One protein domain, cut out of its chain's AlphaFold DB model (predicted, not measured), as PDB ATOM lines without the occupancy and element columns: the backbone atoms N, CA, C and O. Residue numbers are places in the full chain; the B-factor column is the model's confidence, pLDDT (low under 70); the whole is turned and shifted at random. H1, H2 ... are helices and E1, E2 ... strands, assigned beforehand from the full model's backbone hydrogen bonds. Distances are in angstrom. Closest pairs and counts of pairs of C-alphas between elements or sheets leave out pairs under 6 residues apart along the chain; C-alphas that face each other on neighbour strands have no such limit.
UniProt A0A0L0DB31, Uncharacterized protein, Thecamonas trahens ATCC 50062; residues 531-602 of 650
ATOM      1  N   PRO A 531     120.527-230.220 136.083       88.38
ATOM      2  CA  PRO A 531     119.360-229.509 136.574       88.38
ATOM      3  C   PRO A 531     118.086-230.151 136.020       88.38
ATOM      4  O   PRO A 531     118.071-230.722 134.928       88.38
ATOM      5  N   ARG A 532     117.007-230.073 136.795       88.88
ATOM      6  CA  ARG A 532     115.663-230.378 136.308       88.88
ATOM      7  C   ARG A 532     114.958-229.059 136.034       88.88
ATOM      8  O   ARG A 532     115.067-228.131 136.835       88.88
ATOM      9  N   LEU A 533     114.262-229.007 134.909       91.69
ATOM     10  CA  LEU A 533     113.226-228.018 134.673       91.69
ATOM     11  C   LEU A 533     111.920-228.603 135.204       91.69
ATOM     12  O   LEU A 533     111.660-229.789 134.990       91.69
ATOM     13  N   ASP A 534     111.139-227.784 135.897       89.50
ATOM     14  CA  ASP A 534     109.714-228.041 136.055       89.50
ATOM     15  C   ASP A 534     108.984-227.124 135.071       89.50
ATOM     16  O   ASP A 534     109.399-225.985 134.864       89.50
ATOM     17  N   LEU A 535     107.963-227.668 134.420       90.31
ATOM     18  CA  LEU A 535     107.148-227.016 133.393       90.31
ATOM     19  C   LEU A 535     105.651-227.231 133.674       90.31
ATOM     20  O   LEU A 535     104.816-227.112 132.776       90.31
ATOM     21  N   ALA A 536     105.292-227.579 134.914       83.31
ATOM     22  CA  ALA A 536     103.909-227.612 135.364       83.31
ATOM     23  C   ALA A 536     103.250-226.233 135.159       83.31
ATOM     24  O   ALA A 536     103.588-225.268 135.836       83.31
ATOM     25  N   GLY A 537     102.322-226.154 134.200       83.12
ATOM     26  CA  GLY A 537     101.640-224.919 133.792       83.12
ATOM     27  C   GLY A 537     102.058-224.378 132.417       83.12
ATOM     28  O   GLY A 537     101.271-223.677 131.792       83.12
ATOM     29  N   CYS A 538     103.229-224.753 131.887       87.44
ATOM     30  CA  CYS A 538     103.695-224.304 130.568       87.44
ATOM     31  C   CYS A 538     102.979-225.057 129.430       87.44
ATOM     32  O   CYS A 538     103.450-226.091 128.936       87.44
ATOM     33  N   LEU A 539     101.823-224.527 129.028       90.88
ATOM     34  CA  LEU A 539     101.090-224.920 127.825       90.88
ATOM     35  C   LEU A 539     101.425-223.967 126.675       90.88
ATOM     36  O   LEU A 539     101.566-222.765 126.881       90.88
ATOM     37  N   MET A 540     101.549-224.503 125.466       92.19
ATOM     38  CA  MET A 540     101.560-223.705 124.235       92.19
ATOM     39  C   MET A 540     100.150-223.140 123.954       92.19
ATOM     40  O   MET A 540      99.176-223.671 124.495       92.19
ATOM     41  N   PRO A 541      99.997-222.133 123.068       89.50
ATOM     42  CA  PRO A 541      98.686-221.588 122.692       89.50
ATOM     43  C   PRO A 541      97.684-222.611 122.116       89.50
ATOM     44  O   PRO A 541      96.481-222.388 122.169       89.50
ATOM     45  N   ASP A 542      98.157-223.757 121.612       90.00
ATOM     46  CA  ASP A 542      97.328-224.891 121.162       90.00
ATOM     47  C   ASP A 542      96.905-225.850 122.302       90.00
ATOM     48  O   ASP A 542      96.380-226.937 122.055       90.00
ATOM     49  N   GLY A 543      97.181-225.490 123.560       92.81
ATOM     50  CA  GLY A 543      96.920-226.301 124.751       92.81
ATOM     51  C   GLY A 543      97.891-227.471 124.965       92.81
ATOM     52  O   GLY A 543      97.745-228.218 125.938       92.81
ATOM     53  N   THR A 544      98.891-227.670 124.098       91.69
ATOM     54  CA  THR A 544      99.832-228.793 124.230       91.69
ATOM     55  C   THR A 544     100.940-228.516 125.250       91.69
ATOM     56  O   THR A 544     101.373-227.386 125.470       91.69
ATOM     57  N   LYS A 545     101.419-229.580 125.907       93.56
ATOM     58  CA  LYS A 545     102.443-229.495 126.960       93.56
ATOM     59  C   LYS A 545     103.853-229.441 126.375       93.56
ATOM     60  O   LYS A 545     104.240-230.326 125.604       93.56
ATOM     61  N   VAL A 546     104.637-228.459 126.817       94.56
ATOM     62  CA  VAL A 546     106.074-228.367 126.530       94.56
ATOM     63  C   VAL A 546     106.857-229.299 127.459       94.56
ATOM     64  O   VAL A 546     106.550-229.430 128.642       94.56
ATOM     65  N   ASN A 547     107.896-229.950 126.936       94.44
ATOM     66  CA  ASN A 547     108.815-230.791 127.699       94.44
ATOM     67  C   ASN A 547     110.270-230.415 127.383       94.44
ATOM     68  O   ASN A 547     110.677-230.447 126.220       94.44
ATOM     69  N   ALA A 548     111.061-230.095 128.408       96.19
ATOM     70  CA  ALA A 548     112.483-229.784 128.292       96.19
ATOM     71  C   ALA A 548     113.337-230.898 128.911       96.19
ATOM     72  O   ALA A 548     113.267-231.182 130.108       96.19
ATOM     73  N   THR A 549     114.193-231.514 128.097       95.44
ATOM     74  CA  THR A 549     115.039-232.641 128.507       95.44
ATOM     75  C   THR A 549     116.512-232.350 128.235       95.44
ATOM     76  O   THR A 549     116.856-231.767 127.212       95.44
ATOM     77  N   ILE A 550     117.413-232.764 129.132       96.12
ATOM     78  CA  ILE A 550     118.861-232.632 128.900       96.12
ATOM     79  C   ILE A 550     119.384-233.867 128.168       96.12
ATOM     80  O   ILE A 550     119.271-234.999 128.654       96.12
ATOM     81  N   ASN A 551     120.045-233.640 127.036       94.88
ATOM     82  CA  ASN A 551     120.747-234.655 126.262       94.88
ATOM     83  C   ASN A 551     122.066-235.030 126.964       94.88
ATOM     84  O   ASN A 551     123.148-234.587 126.588       94.88
ATOM     85  N   LYS A 552     121.976-235.852 128.017       93.88
ATOM     86  CA  LYS A 552     123.120-236.282 128.851       93.88
ATOM     87  C   LYS A 552     124.348-236.765 128.044       93.88
ATOM     88  O   LYS A 552     125.453-236.438 128.465       93.88
ATOM     89  N   PRO A 553     124.214-237.483 126.902       92.88
ATOM     90  CA  PRO A 553     125.348-237.822 126.032       92.88
ATOM     91  C   PRO A 553     126.157-236.639 125.477       92.88
ATOM     92  O   PRO A 553     127.341-236.813 125.208       92.88
ATOM     93  N   ARG A 554     125.555-235.454 125.299       92.81
ATOM     94  CA  ARG A 554     126.271-234.236 124.872       92.81
ATOM     95  C   ARG A 554     127.133-233.645 125.996       92.81
ATOM     96  O   ARG A 554     128.163-233.057 125.693       92.81
ATOM     97  N   GLY A 555     126.738-233.829 127.260       90.88
ATOM     98  CA  GLY A 555     127.425-233.299 128.446       90.88
ATOM     99  C   GLY A 555     126.976-231.883 128.857       90.88
ATOM    100  O   GLY A 555     125.874-231.463 128.493       90.88
ATOM    101  N   PRO A 556     127.789-231.163 129.655       95.12
ATOM    102  CA  PRO A 556     127.736-229.706 129.810       95.12
ATOM    103  C   PRO A 556     128.494-228.999 128.667       95.12
ATOM    104  O   PRO A 556     129.293-229.626 127.968       95.12
ATOM    105  N   HIS A 557     128.255-227.703 128.476       96.00
ATOM    106  CA  HIS A 557     128.907-226.916 127.424       96.00
ATOM    107  C   HIS A 557     130.414-226.717 127.722       96.00
ATOM    108  O   HIS A 557     130.774-226.540 128.887       96.00
ATOM    109  N   PRO A 558     131.319-226.749 126.718       94.38
ATOM    110  CA  PRO A 558     132.767-226.696 126.954       94.38
ATOM    111  C   PRO A 558     133.320-225.366 127.490       94.38
ATOM    112  O   PRO A 558     134.388-225.390 128.094       94.38
ATOM    113  N   THR A 559     132.653-224.226 127.268       95.62
ATOM    114  CA  THR A 559     133.149-222.900 127.705       95.62
ATOM    115  C   THR A 559     132.224-222.235 128.721       95.62
ATOM    116  O   THR A 559     132.641-221.980 129.846       95.62
ATOM    117  N   LEU A 560     130.964-221.986 128.349       93.44
ATOM    118  CA  LEU A 560     129.938-221.434 129.247       93.44
ATOM    119  C   LEU A 560     129.629-222.407 130.410       93.44
ATOM    120  O   LEU A 560     129.085-223.486 130.156       93.44
ATOM    121  N   PRO A 561     129.926-222.058 131.677       92.25
ATOM    122  CA  PRO A 561     129.555-222.882 132.823       92.25
ATOM    123  C   PRO A 561     128.036-222.859 133.041       92.25
ATOM    124  O   PRO A 561     127.360-221.893 132.707       92.25
ATOM    125  N   GLY A 562     127.478-223.933 133.605       91.75
ATOM    126  CA  GLY A 562     126.036-224.038 133.884       91.75
ATOM    127  C   GLY A 562     125.147-224.308 132.661       91.75
ATOM    128  O   GLY A 562     124.029-224.787 132.835       91.75
ATOM    129  N   ALA A 563     125.642-224.096 131.438       96.94
ATOM    130  CA  ALA A 563     124.926-224.443 130.216       96.94
ATOM    131  C   ALA A 563     124.974-225.957 129.920       96.94
ATOM    132  O   ALA A 563     126.024-226.606 129.988       96.94
ATOM    133  N   PHE A 564     123.828-226.522 129.542       96.81
ATOM    134  CA  PHE A 564     123.640-227.929 129.174       96.81
ATOM    135  C   PHE A 564     122.994-228.039 127.791       96.81
ATOM    136  O   PHE A 564     122.387-227.085 127.308       96.81
ATOM    137  N   TYR A 565     123.126-229.193 127.128       96.94
ATOM    138  CA  TYR A 565     122.455-229.402 125.844       96.94
ATOM    139  C   TYR A 565     120.998-229.779 126.098       96.94
ATOM    140  O   TYR A 565     120.678-230.941 126.375       96.94
ATOM    141  N   TRP A 566     120.123-228.787 126.025       97.12
ATOM    142  CA  TRP A 566     118.689-228.966 126.162       97.12
ATOM    143  C   TRP A 566     118.059-229.358 124.829       97.12
ATOM    144  O   TRP A 566     118.477-228.926 123.754       97.12
ATOM    145  N   GLN A 567     117.030-230.186 124.931       96.00
ATOM    146  CA  GLN A 567     116.121-230.579 123.874       96.00
ATOM    147  C   GLN A 567     114.704-230.279 124.361       96.00
ATOM    148  O   GLN A 567     114.203-230.944 125.273       96.00
ATOM    149  N   VAL A 568     114.080-229.274 123.749       95.62
ATOM    150  CA  VAL A 568     112.714-228.840 124.046       95.62
ATOM    151  C   VAL A 568     111.774-229.369 122.968       95.62
ATOM    152  O   VAL A 568     112.078-229.322 121.769       95.62
ATOM    153  N   GLN A 569     110.652-229.942 123.400       94.94
ATOM    154  CA  GLN A 569     109.691-230.642 122.556       94.94
ATOM    155  C   GLN A 569     108.249-230.265 122.913       94.94
ATOM    156  O   GLN A 569     107.900-230.164 124.087       94.94
ATOM    157  N   GLN A 570     107.415-230.128 121.885       93.38
ATOM    158  CA  GLN A 570     105.964-229.972 121.939       93.38
ATOM    159  C   GLN A 570     105.353-231.280 121.418       93.38
ATOM    160  O   GLN A 570     105.355-231.554 120.214       93.38
ATOM    161  N   GLY A 571     104.927-232.159 122.329       89.12
ATOM    162  CA  GLY A 571     104.440-233.505 121.994       89.12
ATOM    163  C   GLY A 571     105.476-234.382 121.269       89.12
ATOM    164  O   GLY A 571     106.227-235.120 121.902       89.12
ATOM    165  N   ARG A 572     105.491-234.338 119.927       88.25
ATOM    166  CA  ARG A 572     106.453-235.046 119.050       88.25
ATOM    167  C   ARG A 572     107.357-234.115 118.232       88.25
ATOM    168  O   ARG A 572     108.294-234.599 117.598       88.25
ATOM    169  N   ILE A 573     107.078-232.813 118.210       90.31
ATOM    170  CA  ILE A 573     107.844-231.810 117.463       90.31
ATOM    171  C   ILE A 573     108.955-231.296 118.379       90.31
ATOM    172  O   ILE A 573     108.707-230.999 119.543       90.31
ATOM    173  N   SER A 574     110.191-231.201 117.887       91.81
ATOM    174  CA  SER A 574     111.274-230.574 118.653       91.81
ATOM    175  C   SER A 574     111.302-229.087 118.323       91.81
ATOM    176  O   SER A 574     111.607-228.743 117.185       91.81
ATOM    177  N   LEU A 575     110.995-228.238 119.306       92.69
ATOM    178  CA  LEU A 575     110.983-226.783 119.147       92.69
ATOM    179  C   LEU A 575     112.406-226.252 118.974       92.69
ATOM    180  O   LEU A 575     112.737-225.659 117.957       92.69
ATOM    181  N   PHE A 576     113.288-226.529 119.932       93.50
ATOM    182  CA  PHE A 576     114.698-226.169 119.818       93.50
ATOM    183  C   PHE A 576     115.605-227.178 120.523       93.50
ATOM    184  O   PHE A 576     115.201-227.896 121.439       93.50
ATOM    185  N   ASN A 577     116.849-227.250 120.051       95.12
ATOM    186  CA  ASN A 577     117.906-228.089 120.604       95.12
ATOM    187  C   ASN A 577     119.191-227.262 120.644       95.12
ATOM    188  O   ASN A 577     119.651-226.816 119.593       95.12
ATOM    189  N   GLY A 578     119.773-227.050 121.821       96.44
ATOM    190  CA  GLY A 578     120.872-226.100 121.960       96.44
ATOM    191  C   GLY A 578     121.582-226.159 123.303       96.44
ATOM    192  O   GLY A 578     121.101-226.757 124.262       96.44
ATOM    193  N   TRP A 579     122.752-225.529 123.345       97.56
ATOM    194  CA  TRP A 579     123.519-225.303 124.563       97.56
ATOM    195  C   TRP A 579     122.989-224.064 125.271       97.56
ATOM    196  O   TRP A 579     123.123-222.970 124.736       97.56
ATOM    197  N   MET A 580     122.359-224.248 126.430       97.12
ATOM    198  CA  MET A 580     121.665-223.178 127.152       97.12
ATOM    199  C   MET A 580     121.746-223.400 128.667       97.12
ATOM    200  O   MET A 580     121.802-224.542 129.137       97.12
ATOM    201  N   THR A 581     121.742-222.317 129.437       96.75
ATOM    202  CA  THR A 581     121.503-222.327 130.891       96.75
ATOM    203  C   THR A 581     120.084-222.821 131.209       96.75
ATOM    204  O   THR A 581     119.293-223.108 130.309       96.75
ATOM    205  N   LYS A 582     119.734-222.993 132.487       95.88
ATOM    206  CA  LYS A 582     118.359-223.374 132.868       95.88
ATOM    207  C   LYS A 582     117.407-222.181 132.662       95.88
ATOM    208  O   LYS A 582     116.249-222.353 132.292       95.88
ATOM    209  N   GLU A 583     117.935-220.984 132.868       95.62
ATOM    210  CA  GLU A 583     117.264-219.692 132.891       95.62
ATOM    211  C   GLU A 583     116.855-219.263 131.473       95.62
ATOM    212  O   GLU A 583     115.680-218.997 131.234       95.62
ATOM    213  N   GLU A 584     117.770-219.328 130.496       96.19
ATOM    214  CA  GLU A 584     117.454-219.043 129.084       96.19
ATOM    215  C   GLU A 584     116.431-220.027 128.484       96.19
ATOM    216  O   GLU A 584     115.716-219.691 127.539       96.19
ATOM    217  N   VAL A 585     116.357-221.261 129.002       96.50
ATOM    218  CA  VAL A 585     115.359-222.246 128.556       96.50
ATOM    219  C   VAL A 585     113.980-221.916 129.114       96.50
ATOM    220  O   VAL A 585     113.006-222.050 128.377       96.50
ATOM    221  N   MET A 586     113.884-221.439 130.361       95.69
ATOM    222  CA  MET A 586     112.625-220.903 130.891       95.69
ATOM    223  C   MET A 586     112.171-219.681 130.091       95.69
ATOM    224  O   MET A 586     111.037-219.673 129.627       95.69
ATOM    225  N   ASP A 587     113.055-218.703 129.868       95.81
ATOM    226  CA  ASP A 587     112.757-217.491 129.092       95.81
ATOM    227  C   ASP A 587     112.194-217.822 127.700       95.81
ATOM    228  O   ASP A 587     111.111-217.366 127.335       95.81
ATOM    229  N   ARG A 588     112.866-218.704 126.945       95.44
ATOM    230  CA  ARG A 588     112.371-219.121 125.625       95.44
ATOM    231  C   ARG A 588     111.056-219.888 125.683       95.44
ATOM    232  O   ARG A 588     110.231-219.695 124.797       95.44
ATOM    233  N   ILE A 589     110.853-220.758 126.674       95.25
ATOM    234  CA  ILE A 589     109.594-221.504 126.804       95.25
ATOM    235  C   ILE A 589     108.445-220.562 127.164       95.25
ATOM    236  O   ILE A 589     107.386-220.678 126.562       95.25
ATOM    237  N   LEU A 590     108.655-219.590 128.054       94.62
ATOM    238  CA  LEU A 590     107.643-218.584 128.383       94.62
ATOM    239  C   LEU A 590     107.262-217.748 127.151       94.62
ATOM    240  O   LEU A 590     106.076-217.574 126.895       94.62
ATOM    241  N   LYS A 591     108.234-217.342 126.325       95.25
ATOM    242  CA  LYS A 591     107.984-216.606 125.068       95.25
ATOM    243  C   LYS A 591     107.265-217.438 124.000       95.25
ATOM    244  O   LYS A 591     106.440-216.905 123.266       95.25
ATOM    245  N   LEU A 592     107.522-218.746 123.943       93.75
ATOM    246  CA  LEU A 592     106.772-219.695 123.104       93.75
ATOM    247  C   LEU A 592     105.335-219.906 123.613       93.75
ATOM    248  O   LEU A 592     104.405-219.971 122.814       93.75
ATOM    249  N   CYS A 593     105.137-219.979 124.933       92.31
ATOM    250  CA  CYS A 593     103.816-220.070 125.561       92.31
ATOM    251  C   CYS A 593     102.993-218.781 125.386       92.31
ATOM    252  O   CYS A 593     101.788-218.861 125.175       92.31
ATOM    253  N   ALA A 594     103.638-217.612 125.434       92.94
ATOM    254  CA  ALA A 594     103.015-216.303 125.222       92.94
ATOM    255  C   ALA A 594     102.739-215.970 123.742       92.94
ATOM    256  O   ALA A 594     102.040-215.003 123.455       92.94
ATOM    257  N   GLY A 595     103.299-216.736 122.798       90.75
ATOM    258  CA  GLY A 595     103.213-216.450 121.361       90.75
ATOM    259  C   GLY A 595     104.161-215.350 120.860       90.75
ATOM    260  O   GLY A 595     104.173-215.077 119.666       90.75
ATOM    261  N   GLU A 596     104.993-214.757 121.728       91.69
ATOM    262  CA  GLU A 596     106.030-213.778 121.348       91.69
ATOM    263  C   GLU A 596     107.101-214.369 120.420       91.69
ATOM    264  O   GLU A 596     107.732-213.652 119.643       91.69
ATOM    265  N   LEU A 597     107.346-215.677 120.528       89.12
ATOM    266  CA  LEU A 597     108.292-216.403 119.691       89.12
ATOM    267  C   LEU A 597     107.548-217.472 118.892       89.12
ATOM    268  O   LEU A 597     107.036-218.428 119.476       89.12
ATOM    269  N   GLU A 598     107.538-217.360 117.563       84.25
ATOM    270  CA  GLU A 598     107.034-218.444 116.719       84.25
ATOM    271  C   GLU A 598     107.860-219.729 116.925       84.25
ATOM    272  O   GLU A 598     109.098-219.681 117.000       84.25
ATOM    273  N   PRO A 599     107.218-220.911 116.979       80.56
ATOM    274  CA  PRO A 599     107.941-222.172 116.926       80.56
ATOM    275  C   PRO A 599     108.644-222.275 115.560       80.56
ATOM    276  O   PRO A 599     107.992-222.114 114.527       80.56
ATOM    277  N   PRO A 600     109.961-222.558 115.503       79.50
ATOM    278  CA  PRO A 600     110.666-222.598 114.229       79.50
ATOM    279  C   PRO A 600     110.055-223.683 113.330       79.50
ATOM    280  O   PRO A 600     109.729-224.772 113.823       79.50
ATOM    281  N   PRO A 601     109.905-223.421 112.017       77.75
ATOM    282  CA  PRO A 601     109.149-224.289 111.127       77.75
ATOM    283  C   PRO A 601     109.705-225.718 111.172       77.75
ATOM    284  O   PRO A 601     110.931-225.896 111.124       77.75
ATOM    285  N   PRO A 602     108.837-226.748 111.262       72.81
ATOM    286  CA  PRO A 602     109.269-228.124 111.457       72.81
ATOM    287  C   PRO A 602     110.276-228.492 110.361       72.81
ATOM    288  O   PRO A 602     109.987-228.276 109.180       72.81
TER     289      PRO A 602
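What this domain is: This is residues 531 to 602 of the 650 residues of an uncharacterized protein of Thecamonas trahens ATCC 50062 (UniProt A0A0L0DB31). A small, twisted slab of three antiparallel strands has a single helix, H1, laid along one face, and long unnamed stretches draw it out at both ends, with Gly 543 at one and Thr 559 at the other. The printed part has 72 residues, with three named strands and one named helix in the order E1, E2, E3, H1; the sheet order is E1 - E2 - E3. The class is mixed, helices and strands, with under half of the residues in named elements. The whole is compact, with a radius of gyration of the C-alphas of 12.0 A, yet elongated in outline, spanning 35 by 21 by 19 A.

Where its parts are: Residues 531 to 545 hold no named element. E1, residues 546 to 550, begins at C-alpha 546 (106.074, -228.367, 126.530) and is 13.7 A long. E2, residues 564 to 570, measures 19.2 A, and E3, residues 573 to 580, 19.0 A. H1, residues 582 to 593, is 16.6 A long and ends at C-alpha 593 (103.816, -220.070, 125.561).

How they stand to each other: The strands form a meander, each the antiparallel neighbour of the one before. In the hairpin E1 and E2, N 549 and O 567 are 2.9 A apart, within hydrogen-bond range. In the hairpin E2 and E3, N 566 and O 578 are also within range at 2.9 A. The sheet is twisted, its C-alphas up to 4.3 A off the best plane. H1 is on the sheet, making two layers, helix on one face of the sheet, at a height of 9.4 A over the sheet. It lies over E2 and runs along the strands, at 16 degrees to E2 on the local plane; it is only just not over E3, where 2 of its C-alphas fall. The closest C-alphas of E2 and H1, those of Trp 566 and Val 585, are 7.9 A apart. Every O i to N i+4 pair in H1 is within hydrogen-bond range.

The domain as a whole: The C-alphas farthest apart, those of Gly 543 and Thr 559, are 36.5 A apart. The printed part has no cut. E1 to E2 is a long link of 13 residues; E2 to E3 and E3 to H1 are tight. The mean pLDDT of the printed part is 92.2, and no printed residue is under 70.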